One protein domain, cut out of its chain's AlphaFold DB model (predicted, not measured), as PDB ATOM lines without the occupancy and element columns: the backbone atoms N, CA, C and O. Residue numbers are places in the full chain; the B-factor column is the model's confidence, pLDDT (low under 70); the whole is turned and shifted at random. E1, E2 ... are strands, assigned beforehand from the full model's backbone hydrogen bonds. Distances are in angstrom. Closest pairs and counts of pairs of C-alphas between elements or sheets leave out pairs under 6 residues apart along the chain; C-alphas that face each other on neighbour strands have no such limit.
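What this domain is: This is residues 4 to 70 of the 616 residues of the protein "T1SS secreted agglutinin RTX" of Vibrio ishigakensis (UniProt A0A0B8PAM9). A long two-stranded hairpin, E4 and E5, runs lengthwise over a smaller three-stranded sheet, E1, E2 and E3; the two are only partly and loosely face to face, with few close C-alphas between them. The long hairpin makes most of the length, and residues 30 to 41, with no named element, join the two parts near one end. The printed part has 67 residues, with no named helix and five named strands in the order E1, E2, E3, E4, E5, and its class is all strand. Both sheets, E1 - E2 - E3 and E4 - E5, are antiparallel. The whole is loose, a rod with a radius of gyration of the C-alphas of 13.9 A and spans of 47 by 17 by 15 A.

Where its parts are: Start at Tyr 4 and go on to C-alpha 8 at (164.349, 174.086, 183.054), where E1 begins; it covers residues 8 to 10. E2 follows at residues 14 to 18, 13.4 A from first to last C-alpha, and E3 at residues 25 to 29, 13.2 A. Find C-alpha 42 at (177.678, 165.983, 199.228); from there E4 runs to residue 52, 31.6 A. E5 takes residues 58 to 68, 31.8 A, and ends at C-alpha 68 at (173.636, 164.439, 200.029).

How they stand to each other: Look first at E1, E2 and E3, a meander, each strand the antiparallel neighbour of the one before. E1 and E2 form a hairpin at 168 degrees between directions, with N 9 and O 16 2.8 A apart, within hydrogen-bond range. E2 and E3 form a hairpin at 169 degrees, with N 15 and O 28 at 2.8 A. E1 and E3 are the edge strands. E4 and E5 are a hairpin at 160 degrees; look at N 43 and O 67, 2.9 A, and N 59 and O 51, 2.9 A. Between the sheets, the closest C-alphas of E2 and E4 are those of Phe 16 and Met 47, 7.8 A apart, and those of E3 and E5 are Tyr 27 and Val 65, also 7.8 A. E1 and E4 are only just apart, closest 8.1 A; E2 and E5 are apart. Residues 4 to 5 pair antiparallel with residues 50 to 51 of E4.

The domain as a whole: The two C-alphas farthest apart are those of Leu 39 and His 55, 46.9 A. The printed part has no cut. The link from E3 to E4, 12 residues, is long; those from E1 to E2 and from E4 to E5 are tight, and that from E2 to E3 is short. The mean pLDDT of the printed part is 85.4, and no printed residue is under 70.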
ATOM      1  N   TYR A   4     160.879 185.000 185.583       86.25
ATOM      2  CA  TYR A   4     161.956 184.187 186.145       86.25
ATOM      3  C   TYR A   4     162.500 183.223 185.085       86.25
ATOM      4  O   TYR A   4     161.731 182.538 184.417       86.25
ATOM      5  N   THR A   5     163.820 183.162 184.921       81.00
ATOM      6  CA  THR A   5     164.503 182.258 183.976       81.00
ATOM      7  C   THR A   5     165.720 181.631 184.650       81.00
ATOM      8  O   THR A   5     166.268 182.263 185.555       81.00
ATOM      9  N   PRO A   6     166.187 180.439 184.240       78.12
ATOM     10  CA  PRO A   6     165.709 179.577 183.142       78.12
ATOM     11  C   PRO A   6     164.516 178.674 183.521       78.12
ATOM     12  O   PRO A   6     164.385 178.314 184.681       78.12
ATOM     13  N   ASP A   7     163.683 178.269 182.550       79.81
ATOM     14  CA  ASP A   7     162.495 177.409 182.774       79.81
ATOM     15  C   ASP A   7     162.851 176.022 183.313       79.81
ATOM     16  O   ASP A   7     162.209 175.507 184.226       79.81
ATOM     17  N   ALA A   8     163.855 175.400 182.701       85.81
ATOM     18  CA  ALA A   8     164.349 174.086 183.054       85.81
ATOM     19  C   ALA A   8     165.830 174.002 182.705       85.81
ATOM     20  O   ALA A   8     166.241 174.416 181.618       85.81
ATOM     21  N   VAL A   9     166.618 173.440 183.612       86.38
ATOM     22  CA  VAL A   9     168.019 173.116 183.365       86.38
ATOM     23  C   VAL A   9     168.276 171.705 183.842       86.38
ATOM     24  O   VAL A   9     167.997 171.358 184.990       86.38
ATOM     25  N   LYS A  10     168.806 170.891 182.930       85.56
ATOM     26  CA  LYS A  10     169.380 169.604 183.285       85.56
ATOM     27  C   LYS A  10     170.764 169.870 183.863       85.56
ATOM     28  O   LYS A  10     171.664 170.290 183.139       85.56
ATOM     29  N   GLY A  11     170.860 169.689 185.167       82.38
ATOM     30  CA  GLY A  11     172.095 169.727 185.914       82.38
ATOM     31  C   GLY A  11     172.885 168.425 185.799       82.38
ATOM     32  O   GLY A  11     172.484 167.493 185.096       82.38
ATOM     33  N   GLN A  12     174.016 168.375 186.495       84.38
ATOM     34  CA  GLN A  12     174.862 167.195 186.608       84.38
ATOM     35  C   GLN A  12     174.182 166.087 187.415       84.38
ATOM     36  O   GLN A  12     174.324 164.941 187.015       84.38
ATOM     37  N   TYR A  13     173.450 166.421 188.490       85.38
ATOM     38  CA  TYR A  13     172.863 165.439 189.420       85.38
ATOM     39  C   TYR A  13     171.345 165.270 189.268       85.38
ATOM     40  O   TYR A  13     170.747 164.301 189.736       85.38
ATOM     41  N   GLY A  14     170.682 166.209 188.599       88.44
ATOM     42  CA  GLY A  14     169.230 166.244 188.522       88.44
ATOM     43  C   GLY A  14     168.722 167.319 187.577       88.44
ATOM     44  O   GLY A  14     169.463 167.912 186.799       88.44
ATOM     45  N   THR A  15     167.417 167.561 187.596       89.75
ATOM     46  CA  THR A  15     166.783 168.587 186.759       89.75
ATOM     47  C   THR A  15     166.131 169.643 187.635       89.75
ATOM     48  O   THR A  15     165.228 169.338 188.415       89.75
ATOM     49  N   PHE A  16     166.574 170.889 187.477       90.56
ATOM     50  CA  PHE A  16     165.970 172.065 188.089       90.56
ATOM     51  C   PHE A  16     164.900 172.629 187.158       90.56
ATOM     52  O   PHE A  16     165.166 172.867 185.981       90.56
ATOM     53  N   THR A  17     163.703 172.883 187.672       89.12
ATOM     54  CA  THR A  17     162.628 173.546 186.924       89.12
ATOM     55  C   THR A  17     162.097 174.727 187.713       89.12
ATOM     56  O   THR A  17     161.836 174.606 188.909       89.12
ATOM     57  N   LEU A  18     161.898 175.854 187.037       89.44
ATOM     58  CA  LEU A  18     161.497 177.122 187.627       89.44
ATOM     59  C   LEU A  18     160.223 177.631 186.965       89.44
ATOM     60  O   LEU A  18     160.123 177.766 185.745       89.44
ATOM     61  N   ASN A  19     159.242 177.975 187.784       86.88
ATOM     62  CA  ASN A  19     158.018 178.576 187.303       86.88
ATOM     63  C   ASN A  19     158.259 180.048 186.928       86.88
ATOM     64  O   ASN A  19     158.449 180.906 187.794       86.88
ATOM     65  N   LYS A  20     158.166 180.339 185.626       83.88
ATOM     66  CA  LYS A  20     158.400 181.659 185.011       83.88
ATOM     67  C   LYS A  20     157.642 182.834 185.626       83.88
ATOM     68  O   LYS A  20     158.101 183.962 185.477       83.88
ATOM     69  N   SER A  21     156.493 182.598 186.262       81.81
ATOM     70  CA  SER A  21     155.610 183.651 186.790       81.81
ATOM     71  C   SER A  21     155.642 183.808 188.311       81.81
ATOM     72  O   SER A  21     155.313 184.880 188.806       81.81
ATOM     73  N   SER A  22     156.016 182.761 189.054       84.56
ATOM     74  CA  SER A  22     155.975 182.763 190.528       84.56
ATOM     75  C   SER A  22     157.344 182.643 191.192       84.56
ATOM     76  O   SER A  22     157.460 182.914 192.383       84.56
ATOM     77  N   GLY A  23     158.372 182.209 190.458       81.62
ATOM     78  CA  GLY A  23     159.690 181.922 191.023       81.62
ATOM     79  C   GLY A  23     159.749 180.646 191.873       81.62
ATOM     80  O   GLY A  23     160.816 180.318 192.387       81.62
ATOM     81  N   ALA A  24     158.642 179.903 192.009       86.44
ATOM     82  CA  ALA A  24     158.642 178.584 192.632       86.44
ATOM     83  C   ALA A  24     159.469 177.607 191.789       86.44
ATOM     84  O   ALA A  24     159.347 177.586 190.562       86.44
ATOM     85  N   TRP A  25     160.292 176.792 192.438       89.25
ATOM     86  CA  TRP A  25     161.172 175.846 191.768       89.25
ATOM     87  C   TRP A  25     161.045 174.446 192.359       89.25
ATOM     88  O   TRP A  25     160.661 174.276 193.515       89.25
ATOM     89  N   THR A  26     161.384 173.446 191.554       89.19
ATOM     90  CA  THR A  26     161.541 172.055 191.985       89.19
ATOM     91  C   THR A  26     162.850 171.510 191.447       89.19
ATOM     92  O   THR A  26     163.262 171.855 190.339       89.19
ATOM     93  N   TYR A  27     163.487 170.637 192.219       89.69
ATOM     94  CA  TYR A  27     164.667 169.901 191.793       89.69
ATOM     95  C   TYR A  27     164.366 168.408 191.862       89.69
ATOM     96  O   TYR A  27     163.975 167.901 192.912       89.69
ATOM     97  N   LYS A  28     164.501 167.710 190.734       90.06
ATOM     98  CA  LYS A  28     164.323 166.258 190.659       90.06
ATOM     99  C   LYS A  28     165.689 165.605 190.493       90.06
ATOM    100  O   LYS A  28     166.265 165.697 189.411       90.06
ATOM    101  N   LEU A  29     166.171 164.957 191.550       88.44
ATOM    102  CA  LEU A  29     167.403 164.168 191.530       88.44
ATOM    103  C   LEU A  29     167.265 162.975 190.568       88.44
ATOM    104  O   LEU A  29     166.236 162.291 190.581       88.44
ATOM    105  N   ASP A  30     168.286 162.717 189.752       87.75
ATOM    106  CA  ASP A  30     168.392 161.486 188.960       87.75
ATOM    107  C   ASP A  30     169.066 160.394 189.797       87.75
ATOM    108  O   ASP A  30     170.240 160.077 189.628       87.75
ATOM    109  N   ASN A  31     168.312 159.855 190.758       84.19
ATOM    110  CA  ASN A  31     168.839 158.961 191.790       84.19
ATOM    111  C   ASN A  31     169.649 157.790 191.208       84.19
ATOM    112  O   ASN A  31     170.748 157.514 191.668       84.19
ATOM    113  N   ASN A  32     169.151 157.167 190.135       82.25
ATOM    114  CA  ASN A  32     169.785 156.005 189.506       82.25
ATOM    115  C   ASN A  32     171.155 156.322 188.889       82.25
ATOM    116  O   ASN A  32     172.017 155.448 188.847       82.25
ATOM    117  N   ALA A  33     171.355 157.542 188.388       80.25
ATOM    118  CA  ALA A  33     172.627 157.961 187.808       80.25
ATOM    119  C   ALA A  33     173.669 158.348 188.875       80.25
ATOM    120  O   ALA A  33     174.849 158.483 188.550       80.25
ATOM    121  N   HIS A  34     173.244 158.514 190.134       83.94
ATOM    122  CA  HIS A  34     174.050 159.080 191.219       83.94
ATOM    123  C   HIS A  34     173.943 158.288 192.530       83.94
ATOM    124  O   HIS A  34     174.106 158.856 193.602       83.94
ATOM    125  N   GLN A  35     173.720 156.972 192.444       85.56
ATOM    126  CA  GLN A  35     173.746 156.063 193.601       85.56
ATOM    127  C   GLN A  35     175.128 155.920 194.246       85.56
ATOM    128  O   GLN A  35     175.239 155.279 195.269       85.56
ATOM    129  N   ALA A  36     176.181 156.491 193.659       85.31
ATOM    130  CA  ALA A  36     177.526 156.376 194.208       85.31
ATOM    131  C   ALA A  36     177.865 157.426 195.275       85.31
ATOM    132  O   ALA A  36     178.965 157.373 195.805       85.31
ATOM    133  N   LEU A  37     177.000 158.410 195.560       87.44
ATOM    134  CA  LEU A  37     177.305 159.371 196.626       87.44
ATOM    135  C   LEU A  37     177.144 158.683 197.987       87.44
ATOM    136  O   LEU A  37     176.012 158.457 198.411       87.44
ATOM    137  N   ALA A  38     178.261 158.451 198.674       87.38
ATOM    138  CA  ALA A  38     178.281 157.786 199.975       87.38
ATOM    139  C   ALA A  38     177.763 158.691 201.108       87.38
ATOM    140  O   ALA A  38     177.718 159.924 200.995       87.38
ATOM    141  N   LEU A  39     177.417 158.104 202.256       87.69
ATOM    142  CA  LEU A  39     176.985 158.858 203.438       87.69
ATOM    143  C   LEU A  39     178.010 159.929 203.852       87.69
ATOM    144  O   LEU A  39     179.154 159.641 204.190       87.69
ATOM    145  N   GLY A  40     177.565 161.186 203.887       83.06
ATOM    146  CA  GLY A  40     178.408 162.338 204.231       83.06
ATOM    147  C   GLY A  40     179.122 162.978 203.036       83.06
ATOM    148  O   GLY A  40     179.546 164.137 203.138       83.06
ATOM    149  N   GLU A  41     179.183 162.302 201.885       87.94
ATOM    150  CA  GLU A  41     179.502 162.961 200.623       87.94
ATOM    151  C   GLU A  41     178.333 163.859 200.214       87.94
ATOM    152  O   GLU A  41     177.154 163.522 200.342       87.94
ATOM    153  N   HIS A  42     178.664 165.050 199.734       87.19
ATOM    154  CA  HIS A  42     177.678 165.983 199.228       87.19
ATOM    155  C   HIS A  42     178.238 166.711 198.020       87.19
ATOM    156  O   HIS A  42     179.415 167.077 197.946       87.19
ATOM    157  N   HIS A  43     177.360 166.953 197.064       85.94
ATOM    158  CA  HIS A  43     177.661 167.773 195.912       85.94
ATOM    159  C   HIS A  43     176.682 168.925 195.848       85.94
ATOM    160  O   HIS A  43     175.485 168.784 196.085       85.94
ATOM    161  N   THR A  44     177.218 170.099 195.543       86.12
ATOM    162  CA  THR A  44     176.416 171.303 195.404       86.12
ATOM    163  C   THR A  44     176.241 171.619 193.933       86.12
ATOM    164  O   THR A  44     177.211 171.861 193.215       86.12
ATOM    165  N   GLU A  45     174.991 171.673 193.500       86.94
ATOM    166  CA  GLU A  45     174.617 172.176 192.192       86.94
ATOM    167  C   GLU A  45     174.079 173.601 192.323       86.94
ATOM    168  O   GLU A  45     173.138 173.863 193.074       86.94
ATOM    169  N   THR A  46     174.682 174.541 191.588       85.88
ATOM    170  CA  THR A  46     174.245 175.941 191.592       85.88
ATOM    171  C   THR A  46     173.574 176.310 190.282       85.88
ATOM    172  O   THR A  46     174.105 176.114 189.191       85.88
ATOM    173  N   MET A  47     172.389 176.894 190.407       86.88
ATOM    174  CA  MET A  47     171.565 177.355 189.305       86.88
ATOM    175  C   MET A  47     171.403 178.867 189.394       86.88
ATOM    176  O   MET A  47     170.932 179.394 190.402       86.88
ATOM    177  N   LEU A  48     171.790 179.587 188.340       87.19
ATOM    178  CA  LEU A  48     171.610 181.035 188.288       87.19
ATOM    179  C   LEU A  48     170.190 181.366 187.822       87.19
ATOM    180  O   LEU A  48     169.863 181.228 186.643       87.19
ATOM    181  N   VAL A  49     169.353 181.830 188.744       86.38
ATOM    182  CA  VAL A  49     168.010 182.325 188.447       86.38
ATOM    183  C   VAL A  49     168.083 183.815 188.147       86.38
ATOM    184  O   VAL A  49     168.493 184.610 188.988       86.38
ATOM    185  N   THR A  50     167.666 184.213 186.951       83.88
ATOM    186  CA  THR A  50     167.553 185.616 186.547       83.88
ATOM    187  C   THR A  50     166.104 186.064 186.642       83.88
ATOM    188  O   THR A  50     165.227 185.501 185.983       83.88
ATOM    189  N   VAL A  51     165.866 187.112 187.427       85.00
ATOM    190  CA  VAL A  51     164.578 187.797 187.532       85.00
ATOM    191  C   VAL A  51     164.651 189.065 186.697       85.00
ATOM    192  O   VAL A  51     165.545 189.886 186.893       85.00
ATOM    193  N   THR A  52     163.727 189.216 185.755       84.12
ATOM    194  CA  THR A  52     163.626 190.398 184.887       84.12
ATOM    195  C   THR A  52     162.321 191.129 185.180       84.12
ATOM    196  O   THR A  52     161.276 190.478 185.252       84.12
ATOM    197  N   ASP A  53     162.374 192.448 185.366       82.06
ATOM    198  CA  ASP A  53     161.175 193.275 185.517       82.06
ATOM    199  C   ASP A  53     160.509 193.618 184.178       82.06
ATOM    200  O   ASP A  53     161.002 193.294 183.097       82.06
ATOM    201  N   GLU A  54     159.356 194.277 184.253       77.88
ATOM    202  CA  GLU A  54     158.556 194.629 183.074       77.88
ATOM    203  C   GLU A  54     159.195 195.695 182.170       77.88
ATOM    204  O   GLU A  54     158.713 195.909 181.061       77.88
ATOM    205  N   HIS A  55     160.290 196.323 182.613       78.88
ATOM    206  CA  HIS A  55     161.059 197.317 181.866       78.88
ATOM    207  C   HIS A  55     162.455 196.802 181.462       78.88
ATOM    208  O   HIS A  55     163.253 197.551 180.896       78.88
ATOM    209  N   GLY A  56     162.744 195.513 181.692       75.00
ATOM    210  CA  GLY A  56     163.952 194.827 181.237       75.00
ATOM    211  C   GLY A  56     165.141 194.859 182.203       75.00
ATOM    212  O   GLY A  56     166.197 194.326 181.850       75.00
ATOM    213  N   ALA A  57     165.006 195.430 183.405       76.94
ATOM    214  CA  ALA A  57     166.061 195.378 184.416       76.94
ATOM    215  C   ALA A  57     166.184 193.956 184.985       76.94
ATOM    216  O   ALA A  57     165.177 193.290 185.234       76.94
ATOM    217  N   LYS A  58     167.420 193.477 185.179       85.88
ATOM    218  CA  LYS A  58     167.711 192.098 185.597       85.88
ATOM    219  C   LYS A  58     168.448 192.065 186.927       85.88
ATOM    220  O   LYS A  58     169.432 192.776 187.102       85.88
ATOM    221  N   THR A  59     168.015 191.181 187.819       84.69
ATOM    222  CA  THR A  59     168.800 190.740 188.977       84.69
ATOM    223  C   THR A  59     168.961 189.226 188.929       84.69
ATOM    224  O   THR A  59     168.145 188.527 188.324       84.69
ATOM    225  N   THR A  60     170.017 188.707 189.541       86.50
ATOM    226  CA  THR A  60     170.310 187.273 189.551       86.50
ATOM    227  C   THR A  60     170.448 186.765 190.975       86.50
ATOM    228  O   THR A  60     171.139 187.385 191.779       86.50
ATOM    229  N   GLN A  61     169.844 185.616 191.263       86.88
ATOM    230  CA  GLN A  61     169.991 184.881 192.515       86.88
ATOM    231  C   GLN A  61     170.511 183.480 192.204       86.88
ATOM    232  O   GLN A  61     169.994 182.803 191.317       86.88
ATOM    233  N   GLN A  62     171.516 183.025 192.946       87.88
ATOM    234  CA  GLN A  62     171.924 181.627 192.889       87.88
ATOM    235  C   GLN A  62     170.992 180.793 193.766       87.88
ATOM    236  O   GLN A  62     170.799 181.104 194.944       87.88
ATOM    237  N   VAL A  63     170.418 179.746 193.180       86.56
ATOM    238  CA  VAL A  63     169.795 178.647 193.914       86.56
ATOM    239  C   VAL A  63     170.837 177.551 194.034       86.56
ATOM    240  O   VAL A  63     171.370 177.092 193.027       86.56
ATOM    241  N   SER A  64     171.146 177.172 195.266       85.88
ATOM    242  CA  SER A  64     172.088 176.106 195.579       85.88
ATOM    243  C   SER A  64     171.292 174.895 196.042       85.88
ATOM    244  O   SER A  64     170.543 175.001 197.013       85.88
ATOM    245  N   VAL A  65     171.421 173.775 195.338       87.25
ATOM    246  CA  VAL A  65     170.859 172.489 195.749       87.25
ATOM    247  C   VAL A  65     172.013 171.614 196.197       87.25
ATOM    248  O   VAL A  65     172.927 171.339 195.425       87.25
ATOM    249  N   GLU A  66     171.975 171.202 197.456       88.00
ATOM    250  CA  GLU A  66     172.898 170.211 197.984       88.00
ATOM    251  C   GLU A  66     172.270 168.826 197.823       88.00
ATOM    252  O   GLU A  66     171.171 168.567 198.316       88.00
ATOM    253  N   VAL A  67     172.958 167.956 197.092       87.31
ATOM    254  CA  VAL A  67     172.642 166.533 196.999       87.31
ATOM    255  C   VAL A  67     173.539 165.826 197.999       87.31
ATOM    256  O   VAL A  67     174.760 165.894 197.871       87.31
ATOM    257  N   GLN A  68     172.933 165.191 198.995       87.06
ATOM    258  CA  GLN A  68     173.636 164.439 200.029       87.06
ATOM    259  C   GLN A  68     173.522 162.949 199.724       87.06
ATOM    260  O   GLN A  68     172.434 162.473 199.391       87.06
ATOM    261  N   GLY A  69     174.643 162.244 199.832       88.00
ATOM    262  CA  GLY A  69     174.682 160.796 199.760       88.00
ATOM    263  C   GLY A  69     174.014 160.143 200.964       88.00
ATOM    264  O   GLY A  69     173.988 160.693 202.072       88.00
ATOM    265  N   THR A  70     173.456 158.963 200.737       89.50
ATOM    266  CA  THR A  70     172.926 158.081 201.780       89.50
ATOM    267  C   THR A  70     173.807 156.847 201.864       89.50
ATOM    268  O   THR A  70     174.539 156.584 200.930       89.50
TER     269      THR A  70